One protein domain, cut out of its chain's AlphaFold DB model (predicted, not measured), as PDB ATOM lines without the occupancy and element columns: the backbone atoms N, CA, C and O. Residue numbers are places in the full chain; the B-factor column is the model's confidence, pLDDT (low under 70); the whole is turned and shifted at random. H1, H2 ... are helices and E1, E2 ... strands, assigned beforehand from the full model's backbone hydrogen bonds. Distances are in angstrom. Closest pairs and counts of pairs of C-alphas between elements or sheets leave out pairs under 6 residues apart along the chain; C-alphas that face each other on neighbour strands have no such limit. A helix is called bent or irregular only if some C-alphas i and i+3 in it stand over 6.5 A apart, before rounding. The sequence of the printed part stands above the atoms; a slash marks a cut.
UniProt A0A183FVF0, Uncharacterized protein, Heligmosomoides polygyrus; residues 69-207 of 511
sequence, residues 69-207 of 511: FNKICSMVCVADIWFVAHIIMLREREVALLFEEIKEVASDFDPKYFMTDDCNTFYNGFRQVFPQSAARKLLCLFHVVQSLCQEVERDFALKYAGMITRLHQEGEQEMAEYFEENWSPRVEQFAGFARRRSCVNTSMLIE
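What this domain is: This is residues 69 to 207 of the 511 residues of an uncharacterized protein of Heligmosomoides polygyrus (UniProt A0A183FVF0). Two helical lobes have a small two-strand sheet, E1 and E2, between them. One lobe has H3 packed on H4, with H2 nearby, and the other is the helical hairpin H6 and H7, whose residues 186 to 190 come back to E2. The printed part has 139 residues with eight named helices and two named strands, in the order H1 H2 H3 E1 H4 E2 H5 H6 H7 H8; the sheet is parallel and the class is mostly helix. The outline is elongated, 53 by 30 by 28 A, yet only just compact, close to loose, with a radius of gyration of the C-alphas of 16.7 A.

How they stand to each other: Start at H1, residues 69 to 72, which is apart from H2, residues 79 to 88. Between them, residues 76 to 77 pair, parallel, with residues 114 to 115 of E1, residues 113 to 116. H3, residues 92 to 105, touches H4, residues 120 to 129, at a steep tilt of 43 degrees, the same way; their closest C-alphas, Ala 96 and Gly 125, are 4.2 A apart. E1, H4 and E2, residues 136 to 139, form a strand-helix-strand unit, two parallel neighbour strands with a helix between, with a right-handed crossover. Look at N 138 and O 114, 2.8 A apart, within hydrogen-bond range. H5, residues 141 to 148, only just touches H8, residues 203 to 207, with 3 pairs of C-alphas within 8 A; the closest are Phe 142 and Ser 203, 4.4 A. H6, residues 153 to 170, and H7, residues 173 to 190, form a helical hairpin and touch at a shallow tilt of 15 degrees, opposite ways; the closest C-alphas are Ile 164 and Ala 176, 5.3 A. H6 touches H7 with its residues 164 to 168 alone, and H7 touches H6 with its residues 173 to 180 alone. The closest C-alphas of E2 and H7 are Leu 138 and Gln 189, 4.5 A. Every O i to N i+4 pair is within hydrogen-bond range in H3, H5 and H8, against 4 of 6 in H2, 5 of 6 in H4, 12 of 14 in H6 and 8 of 14 in H7; H1 is too short for such a pair.

Where its parts are: Find C-alpha 69 at (179.931, -82.875, 54.937), where H1 begins. From C-alpha 92 at (174.319, -69.417, 76.326), H3 runs 20.3 A. H6 runs 24.9 A and H7 22.4 A; both are irregular, with C-alphas 154 and 157 at 7.6 A and 185 and 188 at 8.1 A. H8 ends at C-alpha 207, (166.712, -91.668, 73.434).

The domain as a whole: The two C-alphas farthest apart, Val 105 and Gln 169, are 53.7 A apart. The printed part has no cut, and the link from H7 to H8, 12 residues, is long. Confidence is under 70 in 43 residues: 69 to 88, 142 to 155 and 196 to 204.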
ATOM      1  N   PHE A  69     180.335 -83.450  53.656       36.78
ATOM      2  CA  PHE A  69     179.931 -82.875  54.937       36.78
ATOM      3  C   PHE A  69     178.661 -82.024  54.787       36.78
ATOM      4  O   PHE A  69     177.676 -82.290  55.473       36.78
ATOM      5  N   ASN A  70     178.603 -81.121  53.802       38.88
ATOM      6  CA  ASN A  70     177.410 -80.294  53.552       38.88
ATOM      7  C   ASN A  70     176.165 -81.095  53.158       38.88
ATOM      8  O   ASN A  70     175.060 -80.775  53.599       38.88
ATOM      9  N   LYS A  71     176.316 -82.172  52.373       40.19
ATOM     10  CA  LYS A  71     175.173 -83.021  51.987       40.19
ATOM     11  C   LYS A  71     174.588 -83.794  53.174       40.19
ATOM     12  O   LYS A  71     173.373 -83.975  53.242       40.19
ATOM     13  N   ILE A  72     175.422 -84.199  54.136       38.22
ATOM     14  CA  ILE A  72     174.986 -84.869  55.373       38.22
ATOM     15  C   ILE A  72     174.472 -83.847  56.412       38.22
ATOM     16  O   ILE A  72     173.548 -84.154  57.165       38.22
ATOM     17  N   CYS A  73     174.996 -82.615  56.411       36.94
ATOM     18  CA  CYS A  73     174.675 -81.550  57.371       36.94
ATOM     19  C   CYS A  73     173.454 -80.682  57.039       36.94
ATOM     20  O   CYS A  73     173.191 -79.732  57.776       36.94
ATOM     21  N   SER A  74     172.632 -81.035  56.040       37.50
ATOM     22  CA  SER A  74     171.360 -80.326  55.777       37.50
ATOM     23  C   SER A  74     170.420 -80.273  56.995       37.50
ATOM     24  O   SER A  74     169.448 -79.514  57.015       37.50
ATOM     25  N   MET A  75     170.712 -81.044  58.047       45.94
ATOM     26  CA  MET A  75     169.967 -81.048  59.290       45.94
ATOM     27  C   MET A  75     170.833 -81.553  60.447       45.94
ATOM     28  O   MET A  75     171.129 -82.745  60.543       45.94
ATOM     29  N   VAL A  76     171.194 -80.662  61.369       47.72
ATOM     30  CA  VAL A  76     171.855 -81.060  62.612       47.72
ATOM     31  C   VAL A  76     170.838 -81.185  63.727       47.72
ATOM     32  O   VAL A  76     170.262 -80.217  64.217       47.72
ATOM     33  N   CYS A  77     170.656 -82.421  64.177       48.03
ATOM     34  CA  CYS A  77     170.247 -82.646  65.548       48.03
ATOM     35  C   CYS A  77     171.479 -82.411  66.421       48.03
ATOM     36  O   CYS A  77     172.349 -83.273  66.479       48.03
ATOM     37  N   VAL A  78     171.538 -81.293  67.152       50.75
ATOM     38  CA  VAL A  78     172.564 -81.026  68.192       50.75
ATOM     39  C   VAL A  78     172.317 -81.916  69.428       50.75
ATOM     40  O   VAL A  78     172.627 -81.592  70.567       50.75
ATOM     41  N   ALA A  79     171.709 -83.075  69.212       43.59
ATOM     42  CA  ALA A  79     171.232 -83.984  70.226       43.59
ATOM     43  C   ALA A  79     172.348 -84.689  70.995       43.59
ATOM     44  O   ALA A  79     172.179 -85.016  72.166       43.59
ATOM     45  N   ASP A  80     173.480 -84.942  70.341       44.72
ATOM     46  CA  ASP A  80     174.552 -85.730  70.948       44.72
ATOM     47  C   ASP A  80     175.385 -84.878  71.920       44.72
ATOM     48  O   ASP A  80     175.818 -85.368  72.962       44.72
ATOM     49  N   ILE A  81     175.485 -83.571  71.648       51.50
ATOM     50  CA  ILE A  81     176.000 -82.539  72.565       51.50
ATOM     51  C   ILE A  81     175.032 -82.312  73.741       51.50
ATOM     52  O   ILE A  81     175.451 -81.984  74.851       51.50
ATOM     53  N   TRP A  82     173.732 -82.516  73.515       51.78
ATOM     54  CA  TRP A  82     172.652 -82.139  74.429       51.78
ATOM     55  C   TRP A  82     172.716 -82.849  75.791       51.78
ATOM     56  O   TRP A  82     172.502 -82.221  76.824       51.78
ATOM     57  N   PHE A  83     173.082 -84.136  75.836       51.41
ATOM     58  CA  PHE A  83     173.192 -84.861  77.111       51.41
ATOM     59  C   PHE A  83     174.368 -84.376  77.967       51.41
ATOM     60  O   PHE A  83     174.247 -84.240  79.182       51.41
ATOM     61  N   VAL A  84     175.492 -84.081  77.319       53.66
ATOM     62  CA  VAL A  84     176.693 -83.554  77.974       53.66
ATOM     63  C   VAL A  84     176.405 -82.155  78.496       53.66
ATOM     64  O   VAL A  84     176.680 -81.854  79.650       53.66
ATOM     65  N   ALA A  85     175.742 -81.333  77.685       54.41
ATOM     66  CA  ALA A  85     175.370 -79.981  78.056       54.41
ATOM     67  C   ALA A  85     174.325 -79.916  79.180       54.41
ATOM     68  O   ALA A  85     174.416 -79.040  80.032       54.41
ATOM     69  N   HIS A  86     173.366 -80.847  79.217       56.53
ATOM     70  CA  HIS A  86     172.386 -80.936  80.302       56.53
ATOM     71  C   HIS A  86     173.020 -81.435  81.611       56.53
ATOM     72  O   HIS A  86     172.641 -80.981  82.687       56.53
ATOM     73  N   ILE A  87     174.026 -82.317  81.536       56.59
ATOM     74  CA  ILE A  87     174.842 -82.698  82.703       56.59
ATOM     75  C   ILE A  87     175.703 -81.524  83.188       56.59
ATOM     76  O   ILE A  87     175.882 -81.363  84.392       56.59
ATOM     77  N   ILE A  88     176.236 -80.718  82.267       63.31
ATOM     78  CA  ILE A  88     177.189 -79.638  82.568       63.31
ATOM     79  C   ILE A  88     176.483 -78.284  82.803       63.31
ATOM     80  O   ILE A  88     177.120 -77.336  83.244       63.31
ATOM     81  N   MET A  89     175.163 -78.198  82.592       74.31
ATOM     82  CA  MET A  89     174.371 -76.961  82.670       74.31
ATOM     83  C   MET A  89     175.000 -75.807  81.873       74.31
ATOM     84  O   MET A  89     175.259 -74.733  82.416       74.31
ATOM     85  N   LEU A  90     175.258 -76.032  80.580       83.25
ATOM     86  CA  LEU A  90     175.871 -75.002  79.738       83.25
ATOM     87  C   LEU A  90     174.993 -73.747  79.655       83.25
ATOM     88  O   LEU A  90     173.792 -73.815  79.395       83.25
ATOM     89  N   ARG A  91     175.627 -72.590  79.827       90.50
ATOM     90  CA  ARG A  91     175.069 -71.256  79.594       90.50
ATOM     91  C   ARG A  91     175.167 -70.887  78.120       90.50
ATOM     92  O   ARG A  91     175.953 -71.453  77.366       90.50
ATOM     93  N   GLU A  92     174.424 -69.857  77.725       92.81
ATOM     94  CA  GLU A  92     174.319 -69.417  76.326       92.81
ATOM     95  C   GLU A  92     175.693 -69.130  75.709       92.81
ATOM     96  O   GLU A  92     176.006 -69.617  74.627       92.81
ATOM     97  N   ARG A  93     176.558 -68.440  76.461       93.62
ATOM     98  CA  ARG A  93     177.936 -68.138  76.054       93.62
ATOM     99  C   ARG A  93     178.783 -69.391  75.828       93.62
ATOM    100  O   ARG A  93     179.609 -69.411  74.926       93.62
ATOM    101  N   GLU A  94     178.614 -70.420  76.651       93.00
ATOM    102  CA  GLU A  94     179.378 -71.666  76.522       93.00
ATOM    103  C   GLU A  94     178.895 -72.470  75.312       93.00
ATOM    104  O   GLU A  94     179.701 -73.066  74.600       93.00
ATOM    105  N   VAL A  95     177.591 -72.422  75.023       92.75
ATOM    106  CA  VAL A  95     177.045 -72.981  73.785       92.75
ATOM    107  C   VAL A  95     177.540 -72.212  72.556       92.75
ATOM    108  O   VAL A  95     177.854 -72.833  71.543       92.75
ATOM    109  N   ALA A  96     177.670 -70.886  72.629       95.12
ATOM    110  CA  ALA A  96     178.255 -70.101  71.546       95.12
ATOM    111  C   ALA A  96     179.711 -70.513  71.269       95.12
ATOM    112  O   ALA A  96     180.038 -70.792  70.122       95.12
ATOM    113  N   LEU A  97     180.553 -70.674  72.298       94.81
ATOM    114  CA  LEU A  97     181.933 -71.161  72.122       94.81
ATOM    115  C   LEU A  97     181.982 -72.516  71.402       94.81
ATOM    116  O   LEU A  97     182.779 -72.718  70.492       94.81
ATOM    117  N   LEU A  98     181.086 -73.437  71.761       91.88
ATOM    118  CA  LEU A  98     180.964 -74.708  71.054       91.88
ATOM    119  C   LEU A  98     180.636 -74.516  69.562       91.88
ATOM    120  O   LEU A  98     181.193 -75.209  68.712       91.88
ATOM    121  N   PHE A  99     179.729 -73.597  69.227       95.12
ATOM    122  CA  PHE A  99     179.388 -73.314  67.834       95.12
ATOM    123  C   PHE A  99     180.495 -72.572  67.080       95.12
ATOM    124  O   PHE A  99     180.615 -72.773  65.873       95.12
ATOM    125  N   GLU A 100     181.318 -71.766  67.753       96.38
ATOM    126  CA  GLU A 100     182.517 -71.162  67.156       96.38
ATOM    127  C   GLU A 100     183.501 -72.249  66.712       96.38
ATOM    128  O   GLU A 100     183.943 -72.236  65.565       96.38
ATOM    129  N   GLU A 101     183.741 -73.258  67.552       94.56
ATOM    130  CA  GLU A 101     184.568 -74.416  67.187       94.56
ATOM    131  C   GLU A 101     183.972 -75.198  66.004       94.56
ATOM    132  O   GLU A 101     184.690 -75.597  65.084       94.56
ATOM    133  N   ILE A 102     182.646 -75.380  65.971       92.94
ATOM    134  CA  ILE A 102     181.970 -75.998  64.818       92.94
ATOM    135  C   ILE A 102     182.198 -75.164  63.555       92.94
ATOM    136  O   ILE A 102     182.522 -75.733  62.517       92.94
ATOM    137  N   LYS A 103     182.082 -73.836  63.637       95.12
ATOM    138  CA  LYS A 103     182.316 -72.919  62.514       95.12
ATOM    139  C   LYS A 103     183.758 -72.963  62.016       95.12
ATOM    140  O   LYS A 103     183.987 -72.834  60.817       95.12
ATOM    141  N   GLU A 104     184.733 -73.155  62.906       95.50
ATOM    142  CA  GLU A 104     186.133 -73.331  62.505       95.50
ATOM    143  C   GLU A 104     186.353 -74.631  61.720       95.50
ATOM    144  O   GLU A 104     187.117 -74.655  60.751       95.50
ATOM    145  N   VAL A 105     185.707 -75.721  62.140       93.06
ATOM    146  CA  VAL A 105     185.855 -77.041  61.507       93.06
ATOM    147  C   VAL A 105     185.018 -77.153  60.228       93.06
ATOM    148  O   VAL A 105     185.454 -77.784  59.263       93.06
ATOM    149  N   ALA A 106     183.845 -76.526  60.218       91.38
ATOM    150  CA  ALA A 106     182.854 -76.535  59.153       91.38
ATOM    151  C   ALA A 106     182.316 -75.117  58.920       91.38
ATOM    152  O   ALA A 106     181.276 -74.712  59.442       91.38
ATOM    153  N   SER A 107     183.052 -74.335  58.135       92.81
ATOM    154  CA  SER A 107     182.719 -72.932  57.860       92.81
ATOM    155  C   SER A 107     181.434 -72.746  57.048       92.81
ATOM    156  O   SER A 107     180.850 -71.668  57.055       92.81
ATOM    157  N   ASP A 108     181.020 -73.790  56.340       90.75
ATOM    158  CA  ASP A 108     179.826 -73.907  55.500       90.75
ATOM    159  C   ASP A 108     178.617 -74.499  56.242       90.75
ATOM    160  O   ASP A 108     177.608 -74.855  55.637       90.75
ATOM    161  N   PHE A 109     178.700 -74.583  57.569       92.19
ATOM    162  CA  PHE A 109     177.628 -75.082  58.411       92.19
ATOM    163  C   PHE A 109     176.370 -74.194  58.366       92.19
ATOM    164  O   PHE A 109     176.279 -73.197  59.083       92.19
ATOM    165  N   ASP A 110     175.376 -74.589  57.564       91.88
ATOM    166  CA  ASP A 110     174.062 -73.935  57.481       91.88
ATOM    167  C   ASP A 110     172.912 -74.963  57.497       91.88
ATOM    168  O   ASP A 110     172.406 -75.387  56.452       91.88
ATOM    169  N   PRO A 111     172.510 -75.453  58.685       90.62
ATOM    170  CA  PRO A 111     171.468 -76.465  58.779       90.62
ATOM    171  C   PRO A 111     170.091 -75.872  58.450       90.62
ATOM    172  O   PRO A 111     169.735 -74.792  58.908       90.62
ATOM    173  N   LYS A 112     169.227 -76.627  57.762       85.44
ATOM    174  CA  LYS A 112     167.844 -76.189  57.484       85.44
ATOM    175  C   LYS A 112     166.955 -76.179  58.732       85.44
ATOM    176  O   LYS A 112     166.005 -75.402  58.836       85.44
ATOM    177  N   TYR A 113     167.250 -77.064  59.680       87.25
ATOM    178  CA  TYR A 113     166.515 -77.200  60.932       87.25
ATOM    179  C   TYR A 113     167.487 -77.290  62.104       87.25
ATOM    180  O   TYR A 113     168.468 -78.032  62.041       87.25
ATOM    181  N   PHE A 114     167.166 -76.585  63.188       89.75
ATOM    182  CA  PHE A 114     167.889 -76.638  64.455       89.75
ATOM    183  C   PHE A 114     166.966 -77.199  65.528       89.75
ATOM    184  O   PHE A 114     165.958 -76.576  65.860       89.75
ATOM    185  N   MET A 115     167.285 -78.370  66.077       86.44
ATOM    186  CA  MET A 115     166.422 -79.016  67.064       86.44
ATOM    187  C   MET A 115     167.011 -78.983  68.470       86.44
ATOM    188  O   MET A 115     168.117 -79.471  68.680       86.44
ATOM    189  N   THR A 116     166.246 -78.463  69.429       87.25
ATOM    190  CA  THR A 116     166.618 -78.380  70.852       87.25
ATOM    191  C   THR A 116     165.408 -78.661  71.746       87.25
ATOM    192  O   THR A 116     164.284 -78.762  71.265       87.25
ATOM    193  N   ASP A 117     165.611 -78.859  73.045       82.75
ATOM    194  CA  ASP A 117     164.531 -78.797  74.037       82.75
ATOM    195  C   ASP A 117     163.905 -77.389  74.120       82.75
ATOM    196  O   ASP A 117     164.219 -76.498  73.331       82.75
ATOM    197  N   ASP A 118     162.997 -77.174  75.074       81.00
ATOM    198  CA  ASP A 118     162.390 -75.850  75.260       81.00
ATOM    199  C   ASP A 118     163.355 -74.814  75.880       81.00
ATOM    200  O   ASP A 118     162.986 -73.675  76.154       81.00
ATOM    201  N   CYS A 119     164.629 -75.171  76.070       84.50
ATOM    202  CA  CYS A 119     165.646 -74.252  76.549       84.50
ATOM    203  C   CYS A 119     166.174 -73.390  75.389       84.50
ATOM    204  O   CYS A 119     166.811 -73.878  74.450       84.50
ATOM    205  N   ASN A 120     165.935 -72.075  75.449       87.31
ATOM    206  CA  ASN A 120     166.420 -71.137  74.429       87.31
ATOM    207  C   ASN A 120     167.946 -70.992  74.410       87.31
ATOM    208  O   ASN A 120     168.488 -70.629  73.371       87.31
ATOM    209  N   THR A 121     168.636 -71.345  75.496       91.75
ATOM    210  CA  THR A 121     170.094 -71.241  75.648       91.75
ATOM    211  C   THR A 121     170.862 -71.802  74.454       91.75
ATOM    212  O   THR A 121     171.794 -71.171  73.959       91.75
ATOM    213  N   PHE A 122     170.444 -72.963  73.940       90.69
ATOM    214  CA  PHE A 122     171.123 -73.594  72.811       90.69
ATOM    215  C   PHE A 122     170.884 -72.876  71.490       90.69
ATOM    216  O   PHE A 122     171.813 -72.676  70.709       90.69
ATOM    217  N   TYR A 123     169.632 -72.496  71.235       93.50
ATOM    218  CA  TYR A 123     169.269 -71.817  69.999       93.50
ATOM    219  C   TYR A 123     169.847 -70.402  69.954       93.50
ATOM    220  O   TYR A 123     170.366 -69.993  68.922       93.50
ATOM    221  N   ASN A 124     169.836 -69.681  71.074       95.19
ATOM    222  CA  ASN A 124     170.445 -68.361  71.172       95.19
ATOM    223  C   ASN A 124     171.960 -68.430  70.940       95.19
ATOM    224  O   ASN A 124     172.471 -67.694  70.100       95.19
ATOM    225  N   GLY A 125     172.658 -69.372  71.591       95.44
ATOM    226  CA  GLY A 125     174.090 -69.587  71.367       95.44
ATOM    227  C   GLY A 125     174.409 -69.925  69.904       95.44
ATOM    228  O   GLY A 125     175.354 -69.386  69.334       95.44
ATOM    229  N   PHE A 126     173.574 -70.738  69.247       95.94
ATOM    230  CA  PHE A 126     173.673 -70.987  67.804       95.94
ATOM    231  C   PHE A 126     173.492 -69.708  66.973       95.94
ATOM    232  O   PHE A 126     174.316 -69.409  66.110       95.94
ATOM    233  N   ARG A 127     172.439 -68.925  67.242       96.62
ATOM    234  CA  ARG A 127     172.139 -67.676  66.520       96.62
ATOM    235  C   ARG A 127     173.204 -66.603  66.723       96.62
ATOM    236  O   ARG A 127     173.406 -65.798  65.820       96.62
ATOM    237  N   GLN A 128     173.900 -66.610  67.858       97.44
ATOM    238  CA  GLN A 128     175.027 -65.716  68.110       97.44
ATOM    239  C   GLN A 128     176.178 -65.964  67.122       97.44
ATOM    240  O   GLN A 128     176.772 -65.014  66.616       97.44
ATOM    241  N   VAL A 129     176.470 -67.229  66.810       97.44
ATOM    242  CA  VAL A 129     177.591 -67.614  65.934       97.44
ATOM    243  C   VAL A 129     177.197 -67.666  64.451       97.44
ATOM    244  O   VAL A 129     178.001 -67.319  63.570       97.44
ATOM    245  N   PHE A 130     175.949 -68.059  64.177       96.50
ATOM    246  CA  PHE A 130     175.361 -68.213  62.844       96.50
ATOM    247  C   PHE A 130     174.112 -67.325  62.657       96.50
ATOM    248  O   PHE A 130     173.012 -67.831  62.405       96.50
ATOM    249  N   PRO A 131     174.239 -65.987  62.742       96.81
ATOM    250  CA  PRO A 131     173.091 -65.078  62.674       96.81
ATOM    251  C   PRO A 131     172.395 -65.072  61.307       96.81
ATOM    252  O   PRO A 131     171.214 -64.743  61.219       96.81
ATOM    253  N   GLN A 132     173.104 -65.452  60.241       96.00
ATOM    254  CA  GLN A 132     172.554 -65.496  58.884       96.00
ATOM    255  C   GLN A 132     171.905 -66.833  58.518       96.00
ATOM    256  O   GLN A 132     171.265 -66.912  57.478       96.00
ATOM    257  N   SER A 133     172.037 -67.867  59.356       95.25
ATOM    258  CA  SER A 133     171.471 -69.176  59.033       95.25
ATOM    259  C   SER A 133     169.949 -69.097  58.893       95.25
ATOM    260  O   SER A 133     169.278 -68.451  59.704       95.25
ATOM    261  N   ALA A 134     169.395 -69.786  57.896       93.94
ATOM    262  CA  ALA A 134     167.950 -69.901  57.696       93.94
ATOM    263  C   ALA A 134     167.320 -71.034  58.537       93.94
ATOM    264  O   ALA A 134     166.158 -71.398  58.329       93.94
ATOM    265  N   ALA A 135     168.078 -71.608  59.480       92.19
ATOM    266  CA  ALA A 135     167.644 -72.739  60.287       92.19
ATOM    267  C   ALA A 135     166.332 -72.459  61.031       92.19
ATOM    268  O   ALA A 135     166.244 -71.565  61.876       92.19
ATOM    269  N   ARG A 136     165.315 -73.294  60.797       89.31
ATOM    270  CA  ARG A 136     164.073 -73.254  61.579       89.31
ATOM    271  C   ARG A 136     164.274 -73.966  62.915       89.31
ATOM    272  O   ARG A 136     164.661 -75.139  62.935       89.31
ATOM    273  N   LYS A 137     163.965 -73.292  64.029       90.19
ATOM    274  CA  LYS A 137     163.944 -73.923  65.357       90.19
ATOM    275  C   LYS A 137     162.823 -74.962  65.422       90.19
ATOM    276  O   LYS A 137     161.659 -74.647  65.184       90.19
ATOM    277  N   LEU A 138     163.176 -76.186  65.786       86.00
ATOM    278  CA  LEU A 138     162.249 -77.257  66.123       86.00
ATOM    279  C   LEU A 138     162.448 -77.636  67.589       86.00
ATOM    280  O   LEU A 138     163.576 -77.701  68.079       86.00
ATOM    281  N   LEU A 139     161.361 -77.936  68.289       82.81
ATOM    282  CA  LEU A 139     161.459 -78.514  69.624       82.81
ATOM    283  C   LEU A 139     161.785 -80.010  69.509       82.81
ATOM    284  O   LEU A 139     161.506 -80.668  68.507       82.81
ATOM    285  N   CYS A 140     162.404 -80.613  70.504       78.50
ATOM    286  CA  CYS A 140     162.606 -82.056  70.507       78.50
ATOM    287  C   CYS A 140     161.271 -82.732  70.833       78.50
ATOM    288  O   CYS A 140     160.763 -82.546  71.936       78.50
ATOM    289  N   LEU A 141     160.700 -83.527  69.911       70.25
ATOM    290  CA  LEU A 141     159.376 -84.127  70.143       70.25
ATOM    291  C   LEU A 141     159.371 -84.997  71.405       70.25
ATOM    292  O   LEU A 141     158.352 -85.076  72.066       70.25
ATOM    293  N   PHE A 142     160.500 -85.605  71.779       68.88
ATOM    294  CA  PHE A 142     160.595 -86.340  73.040       68.88
ATOM    295  C   PHE A 142     160.304 -85.472  74.252       68.88
ATOM    296  O   PHE A 142     159.448 -85.843  75.039       68.88
ATOM    297  N   HIS A 143     160.973 -84.325  74.383       68.19
ATOM    298  CA  HIS A 143     160.729 -83.433  75.517       68.19
ATOM    299  C   HIS A 143     159.301 -82.927  75.500       68.19
ATOM    300  O   HIS A 143     158.673 -82.837  76.543       68.19
ATOM    301  N   VAL A 144     158.754 -82.697  74.311       69.56
ATOM    302  CA  VAL A 144     157.378 -82.239  74.196       69.56
ATOM    303  C   VAL A 144     156.373 -83.334  74.553       69.56
ATOM    304  O   VAL A 144     155.485 -83.089  75.350       69.56
ATOM    305  N   VAL A 145     156.530 -84.557  74.050       66.06
ATOM    306  CA  VAL A 145     155.656 -85.702  74.370       66.06
ATOM    307  C   VAL A 145     155.819 -86.138  75.825       66.06
ATOM    308  O   VAL A 145     154.840 -86.526  76.455       66.06
ATOM    309  N   GLN A 146     157.033 -86.061  76.374       63.62
ATOM    310  CA  GLN A 146     157.281 -86.302  77.792       63.62
ATOM    311  C   GLN A 146     156.568 -85.258  78.659       63.62
ATOM    312  O   GLN A 146     156.060 -85.620  79.716       63.62
ATOM    313  N   SER A 147     156.487 -84.006  78.200       60.38
ATOM    314  CA  SER A 147     155.737 -82.943  78.874       60.38
ATOM    315  C   SER A 147     154.221 -82.985  78.622       60.38
ATOM    316  O   SER A 147     153.475 -82.532  79.480       60.38
ATOM    317  N   LEU A 148     153.751 -83.509  77.480       60.66
ATOM    318  CA  LEU A 148     152.353 -83.376  77.023       60.66
ATOM    319  C   LEU A 148     151.505 -84.664  77.037       60.66
ATOM    320  O   LEU A 148     150.315 -84.590  76.747       60.66
ATOM    321  N   CYS A 149     152.052 -85.829  77.399       48.97
ATOM    322  CA  CYS A 149     151.361 -87.131  77.330       48.97
ATOM    323  C   CYS A 149     150.972 -87.602  75.901       48.97
ATOM    324  O   CYS A 149     150.917 -86.857  74.927       48.97
ATOM    325  N   GLN A 150     150.811 -88.923  75.764       45.59
ATOM    326  CA  GLN A 150     150.956 -89.697  74.523       45.59
ATOM    327  C   GLN A 150     149.646 -89.920  73.734       45.59
ATOM    328  O   GLN A 150     149.140 -91.027  73.821       45.59
ATOM    329  N   GLU A 151     149.111 -89.015  72.901       50.75
ATOM    330  CA  GLU A 151     147.999 -89.411  71.995       50.75
ATOM    331  C   GLU A 151     147.946 -88.720  70.615       50.75
ATOM    332  O   GLU A 151     148.618 -87.730  70.342       50.75
ATOM    333  N   VAL A 152     147.182 -89.349  69.708       54.00
ATOM    334  CA  VAL A 152     147.269 -89.289  68.239       54.00
ATOM    335  C   VAL A 152     146.613 -88.046  67.601       54.00
ATOM    336  O   VAL A 152     145.544 -87.587  67.987       54.00
ATOM    337  N   GLU A 153     147.270 -87.601  66.531       59.72
ATOM    338  CA  GLU A 153     147.137 -86.437  65.639       59.72
ATOM    339  C   GLU A 153     145.752 -85.877  65.269       59.72
ATOM    340  O   GLU A 153     145.624 -84.656  65.204       59.72
ATOM    341  N   ARG A 154     144.713 -86.688  65.023       56.41
ATOM    342  CA  ARG A 154     143.446 -86.139  64.485       56.41
ATOM    343  C   ARG A 154     142.586 -85.410  65.508       56.41
ATOM    344  O   ARG A 154     141.867 -84.492  65.134       56.41
ATOM    345  N   ASP A 155     142.768 -85.735  66.779       65.44
ATOM    346  CA  ASP A 155     142.124 -85.007  67.861       65.44
ATOM    347  C   ASP A 155     143.108 -84.083  68.566       65.44
ATOM    348  O   ASP A 155     142.762 -83.577  69.620       65.44
ATOM    349  N   PHE A 156     144.333 -83.861  68.062       75.69
ATOM    350  CA  PHE A 156     145.301 -83.080  68.835       75.69
ATOM    351  C   PHE A 156     144.764 -81.681  69.123       75.69
ATOM    352  O   PHE A 156     144.736 -81.293  70.279       75.69
ATOM    353  N   ALA A 157     144.274 -80.957  68.113       78.94
ATOM    354  CA  ALA A 157     143.717 -79.622  68.325       78.94
ATOM    355  C   ALA A 157     142.517 -79.648  69.289       78.94
ATOM    356  O   ALA A 157     142.465 -78.846  70.213       78.94
ATOM    357  N   LEU A 158     141.601 -80.610  69.127       80.69
ATOM    358  CA  LEU A 158     140.413 -80.750  69.976       80.69
ATOM    359  C   LEU A 158     140.753 -81.155  71.416       80.69
ATOM    360  O   LEU A 158     140.187 -80.612  72.355       80.69
ATOM    361  N   LYS A 159     141.690 -82.084  71.608       81.44
ATOM    362  CA  LYS A 159     142.156 -82.552  72.919       81.44
ATOM    363  C   LYS A 159     143.045 -81.527  73.594       81.44
ATOM    364  O   LYS A 159     142.950 -81.380  74.799       81.44
ATOM    365  N   TYR A 160     143.884 -80.823  72.844       86.12
ATOM    366  CA  TYR A 160     144.719 -79.747  73.359       86.12
ATOM    367  C   TYR A 160     143.850 -78.566  73.798       86.12
ATOM    368  O   TYR A 160     143.963 -78.119  74.936       86.12
ATOM    369  N   ALA A 161     142.889 -78.145  72.967       89.31
ATOM    370  CA  ALA A 161     141.886 -77.156  73.355       89.31
ATOM    371  C   ALA A 161     141.018 -77.649  74.525       89.31
ATOM    372  O   ALA A 161     140.746 -76.898  75.458       89.31
ATOM    373  N   GLY A 162     140.620 -78.924  74.519       90.69
ATOM    374  CA  GLY A 162     139.874 -79.552  75.609       90.69
ATOM    375  C   GLY A 162     140.671 -79.630  76.915       90.69
ATOM    376  O   GLY A 162     140.107 -79.411  77.980       90.69
ATOM    377  N   MET A 163     141.981 -79.877  76.844       92.56
ATOM    378  CA  MET A 163     142.902 -79.855  77.981       92.56
ATOM    379  C   MET A 163     143.000 -78.445  78.560       92.56
ATOM    380  O   MET A 163     142.812 -78.289  79.759       92.56
ATOM    381  N   ILE A 164     143.224 -77.426  77.724       94.12
ATOM    382  CA  ILE A 164     143.254 -76.019  78.159       94.12
ATOM    383  C   ILE A 164     141.915 -75.628  78.799       94.12
ATOM    384  O   ILE A 164     141.878 -75.103  79.909       94.12
ATOM    385  N   THR A 165     140.800 -75.976  78.151       95.50
ATOM    386  CA  THR A 165     139.448 -75.727  78.677       95.50
ATOM    387  C   THR A 165     139.251 -76.394  80.039       95.50
ATOM    388  O   THR A 165     138.717 -75.778  80.961       95.50
ATOM    389  N   ARG A 166     139.703 -77.643  80.190       94.56
ATOM    390  CA  ARG A 166     139.634 -78.382  81.451       94.56
ATOM    391  C   ARG A 166     140.478 -77.725  82.544       94.56
ATOM    392  O   ARG A 166     139.987 -77.604  83.659       94.56
ATOM    393  N   LEU A 167     141.693 -77.268  82.234       94.56
ATOM    394  CA  LEU A 167     142.545 -76.550  83.190       94.56
ATOM    395  C   LEU A 167     141.850 -75.283  83.704       94.56
ATOM    396  O   LEU A 167     141.792 -75.065  84.912       94.56
ATOM    397  N   HIS A 168     141.220 -74.502  82.820       95.94
ATOM    398  CA  HIS A 168     140.418 -73.354  83.250       95.94
ATOM    399  C   HIS A 168     139.241 -73.753  84.152       95.94
ATOM    400  O   HIS A 168     138.972 -73.071  85.140       95.94
ATOM    401  N   GLN A 169     138.544 -74.852  83.840       96.62
ATOM    402  CA  GLN A 169     137.411 -75.346  84.637       96.62
ATOM    403  C   GLN A 169     137.829 -75.868  86.019       96.62
ATOM    404  O   GLN A 169     137.077 -75.713  86.979       96.62
ATOM    405  N   GLU A 170     139.013 -76.471  86.124       97.12
ATOM    406  CA  GLU A 170     139.578 -76.984  87.380       97.12
ATOM    407  C   GLU A 170     140.241 -75.879  88.228       97.12
ATOM    408  O   GLU A 170     140.647 -76.136  89.359       97.12
ATOM    409  N   GLY A 171     140.289 -74.636  87.730       96.31
ATOM    410  CA  GLY A 171     140.885 -73.492  88.428       96.31
ATOM    411  C   GLY A 171     142.403 -73.370  88.258       96.31
ATOM    412  O   GLY A 171     143.021 -72.539  88.917       96.31
ATOM    413  N   GLU A 172     143.000 -74.143  87.353       96.44
ATOM    414  CA  GLU A 172     144.438 -74.166  87.049       96.44
ATOM    415  C   GLU A 172     144.807 -73.081  86.014       96.44
ATOM    416  O   GLU A 172     145.378 -73.361  84.956       96.44
ATOM    417  N   GLN A 173     144.436 -71.824  86.294       95.69
ATOM    418  CA  GLN A 173     144.574 -70.693  85.360       95.69
ATOM    419  C   GLN A 173     146.026 -70.455  84.928       95.69
ATOM    420  O   GLN A 173     146.283 -70.363  83.732       95.69
ATOM    421  N   GLU A 174     146.975 -70.455  85.869       94.38
ATOM    422  CA  GLU A 174     148.399 -70.231  85.569       94.38
ATOM    423  C   GLU A 174     148.952 -71.278  84.588       94.38
ATOM    424  O   GLU A 174     149.752 -70.966  83.707       94.38
ATOM    425  N   MET A 175     148.511 -72.536  84.712       89.94
ATOM    426  CA  MET A 175     148.941 -73.604  83.810       89.94
ATOM    427  C   MET A 175     148.295 -73.468  82.428       89.94
ATOM    428  O   MET A 175     148.971 -73.679  81.420       89.94
ATOM    429  N   ALA A 176     147.008 -73.120  82.371       93.88
ATOM    430  CA  ALA A 176     146.306 -72.890  81.112       93.88
ATOM    431  C   ALA A 176     146.934 -71.723  80.332       93.88
ATOM    432  O   ALA A 176     147.336 -71.911  79.184       93.88
ATOM    433  N   GLU A 177     147.128 -70.576  80.991       94.06
ATOM    434  CA  GLU A 177     147.792 -69.391  80.433       94.06
ATOM    435  C   GLU A 177     149.214 -69.727  79.969       94.06
ATOM    436  O   GLU A 177     149.607 -69.382  78.856       94.06
ATOM    437  N   TYR A 178     149.967 -70.513  80.747       91.19
ATOM    438  CA  TYR A 178     151.286 -70.979  80.326       91.19
ATOM    439  C   TYR A 178     151.239 -71.768  79.005       91.19
ATOM    440  O   TYR A 178     152.060 -71.515  78.119       91.19
ATOM    441  N   PHE A 179     150.300 -72.707  78.832       91.31
ATOM    442  CA  PHE A 179     150.147 -73.445  77.571       91.31
ATOM    443  C   PHE A 179     149.678 -72.546  76.421       91.31
ATOM    444  O   PHE A 179     150.180 -72.669  75.300       91.31
ATOM    445  N   GLU A 180     148.751 -71.631  76.678       93.31
ATOM    446  CA  GLU A 180     148.253 -70.677  75.689       93.31
ATOM    447  C   GLU A 180     149.344 -69.735  75.185       93.31
ATOM    448  O   GLU A 180     149.527 -69.623  73.977       93.31
ATOM    449  N   GLU A 181     150.121 -69.138  76.082       93.25
ATOM    450  CA  GLU A 181     151.167 -68.178  75.735       93.25
ATOM    451  C   GLU A 181     152.417 -68.858  75.176       93.25
ATOM    452  O   GLU A 181     153.009 -68.401  74.196       93.25
ATOM    453  N   ASN A 182     152.837 -69.968  75.793       86.12
ATOM    454  CA  ASN A 182     154.121 -70.576  75.476       86.12
ATOM    455  C   ASN A 182     153.983 -71.688  74.450       86.12
ATOM    456  O   ASN A 182     154.867 -71.830  73.622       86.12
ATOM    457  N   TRP A 183     152.943 -72.514  74.451       88.19
ATOM    458  CA  TRP A 183     152.912 -73.697  73.581       88.19
ATOM    459  C   TRP A 183     152.066 -73.479  72.336       88.19
ATOM    460  O   TRP A 183     152.551 -73.717  71.232       88.19
ATOM    461  N   SER A 184     150.859 -72.946  72.470       90.75
ATOM    462  CA  SER A 184     149.898 -72.814  71.366       90.75
ATOM    463  C   SER A 184     150.441 -72.090  70.118       90.75
ATOM    464  O   SER A 184     150.222 -72.591  69.014       90.75
ATOM    465  N   PRO A 185     151.244 -71.009  70.221       91.12
ATOM    466  CA  PRO A 185     151.808 -70.332  69.049       91.12
ATOM    467  C   PRO A 185     152.926 -71.128  68.359       91.12
ATOM    468  O   PRO A 185     153.358 -70.792  67.259       91.12
ATOM    469  N   ARG A 186     153.443 -72.178  69.009       88.50
ATOM    470  CA  ARG A 186     154.610 -72.958  68.574       88.50
ATOM    471  C   ARG A 186     154.245 -74.359  68.084       88.50
ATOM    472  O   ARG A 186     155.136 -75.203  67.981       88.50
ATOM    473  N   VAL A 187     152.980 -74.620  67.737       84.75
ATOM    474  CA  VAL A 187     152.511 -75.931  67.236       84.75
ATOM    475  C   VAL A 187     153.387 -76.454  66.095       84.75
ATOM    476  O   VAL A 187     153.771 -77.619  66.119       84.75
ATOM    477  N   GLU A 188     153.827 -75.606  65.163       82.69
ATOM    478  CA  GLU A 188     154.753 -76.019  64.096       82.69
ATOM    479  C   GLU A 188     156.125 -76.493  64.595       82.69
ATOM    480  O   GLU A 188     156.754 -77.359  63.985       82.69
ATOM    481  N   GLN A 189     156.601 -75.945  65.715       82.69
ATOM    482  CA  GLN A 189     157.888 -76.315  66.297       82.69
ATOM    483  C   GLN A 189     157.803 -77.655  67.015       82.69
ATOM    484  O   GLN A 189     158.794 -78.391  67.048       82.69
ATOM    485  N   PHE A 190     156.654 -77.998  67.608       79.06
ATOM    486  CA  PHE A 190     156.536 -79.205  68.416       79.06
ATOM    487  C   PHE A 190     155.689 -80.336  67.847       79.06
ATOM    488  O   PHE A 190     156.069 -81.491  68.000       79.06
ATOM    489  N   ALA A 191     154.580 -80.049  67.185       77.81
ATOM    490  CA  ALA A 191     153.621 -81.072  66.818       77.81
ATOM    491  C   ALA A 191     154.102 -81.884  65.611       77.81
ATOM    492  O   ALA A 191     154.438 -81.332  64.565       77.81
ATOM    493  N   GLY A 192     154.113 -83.216  65.737       71.94
ATOM    494  CA  GLY A 192     154.594 -84.111  64.676       71.94
ATOM    495  C   GLY A 192     153.891 -83.892  63.332       71.94
ATOM    496  O   GLY A 192     154.551 -83.883  62.298       71.94
ATOM    497  N   PHE A 193     152.586 -83.614  63.363       72.88
ATOM    498  CA  PHE A 193     151.769 -83.356  62.171       72.88
ATOM    499  C   PHE A 193     152.063 -82.024  61.483       72.88
ATOM    500  O   PHE A 193     151.912 -81.898  60.267       72.88
ATOM    501  N   ALA A 194     152.482 -81.023  62.260       76.00
ATOM    502  CA  ALA A 194     152.819 -79.701  61.755       76.00
ATOM    503  C   ALA A 194     154.257 -79.664  61.208       76.00
ATOM    504  O   ALA A 194     154.572 -78.875  60.319       76.00
ATOM    505  N   ARG A 195     155.121 -80.594  61.642       72.69
ATOM    506  CA  ARG A 195     156.490 -80.792  61.128       72.69
ATOM    507  C   ARG A 195     156.536 -81.552  59.803       72.69
ATOM    508  O   ARG A 195     157.365 -82.452  59.616       72.69
ATOM    509  N   ARG A 196     155.672 -81.194  58.856       68.06
ATOM    510  CA  ARG A 196     155.711 -81.789  57.517       68.06
ATOM    511  C   ARG A 196     157.114 -81.606  56.930       68.06
ATOM    512  O   ARG A 196     157.707 -80.535  57.053       68.06
ATOM    513  N   ARG A 197     157.645 -82.660  56.299       68.00
ATOM    514  CA  ARG A 197     159.001 -82.724  55.709       68.00
ATOM    515  C   ARG A 197     160.172 -82.797  56.703       68.00
ATOM    516  O   ARG A 197     161.311 -82.935  56.259       68.00
ATOM    517  N   SER A 198     159.942 -82.768  58.020       69.50
ATOM    518  CA  SER A 198     161.007 -83.103  58.973       69.50
ATOM    519  C   SER A 198     161.252 -84.611  58.940       69.50
ATOM    520  O   SER A 198     160.498 -85.400  59.507       69.50
ATOM    521  N   CYS A 199     162.355 -85.039  58.329       61.41
ATOM    522  CA  CYS A 199     162.763 -86.445  58.340       61.41
ATOM    523  C   CYS A 199     163.382 -86.890  59.684       61.41
ATOM    524  O   CYS A 199     163.963 -87.982  59.778       61.41
ATOM    525  N   VAL A 200     163.190 -86.103  60.758       64.25
ATOM    526  CA  VAL A 200     163.508 -86.492  62.141       64.25
ATOM    527  C   VAL A 200     162.359 -86.210  63.099       64.25
ATOM    528  O   VAL A 200     161.946 -85.074  63.326       64.25
ATOM    529  N   ASN A 201     161.916 -87.285  63.732       64.25
ATOM    530  CA  ASN A 201     161.220 -87.307  64.994       64.25
ATOM    531  C   ASN A 201     162.267 -87.783  66.007       64.25
ATOM    532  O   ASN A 201     162.611 -88.966  66.082       64.25
ATOM    533  N   THR A 202     162.916 -86.824  66.660       58.34
ATOM    534  CA  THR A 202     164.178 -87.030  67.385       58.34
ATOM    535  C   THR A 202     164.081 -87.947  68.576       58.34
ATOM    536  O   THR A 202     165.119 -88.453  68.996       58.34
ATOM    537  N   SER A 203     162.880 -88.226  69.086       61.94
ATOM    538  CA  SER A 203     162.741 -89.037  70.290       61.94
ATOM    539  C   SER A 203     163.518 -90.336  70.202       61.94
ATOM    540  O   SER A 203     164.337 -90.616  71.064       61.94
ATOM    541  N   MET A 204     163.416 -91.045  69.084       64.50
ATOM    542  CA  MET A 204     164.047 -92.350  68.958       64.50
ATOM    543  C   MET A 204     165.575 -92.329  68.855       64.50
ATOM    544  O   MET A 204     166.213 -93.272  69.323       64.50
ATOM    545  N   LEU A 205     166.174 -91.326  68.206       71.69
ATOM    546  CA  LEU A 205     167.631 -91.282  68.021       71.69
ATOM    547  C   LEU A 205     168.319 -90.797  69.293       71.69
ATOM    548  O   LEU A 205     169.224 -91.470  69.781       71.69
ATOM    549  N   ILE A 206     167.820 -89.697  69.861       74.62
ATOM    550  CA  ILE A 206     168.361 -89.117  71.091       74.62
ATOM    551  C   ILE A 206     168.155 -90.080  72.256       74.62
ATOM    552  O   ILE A 206     169.074 -90.309  73.032       74.62
ATOM    553  N   GLU A 207     166.978 -90.701  72.370       75.88
ATOM    554  CA  GLU A 207     166.712 -91.668  73.434       75.88
ATOM    555  C   GLU A 207     167.586 -92.910  73.288       75.88
ATOM    556  O   GLU A 207     168.125 -93.397  74.280       75.88
TER     557      GLU A 207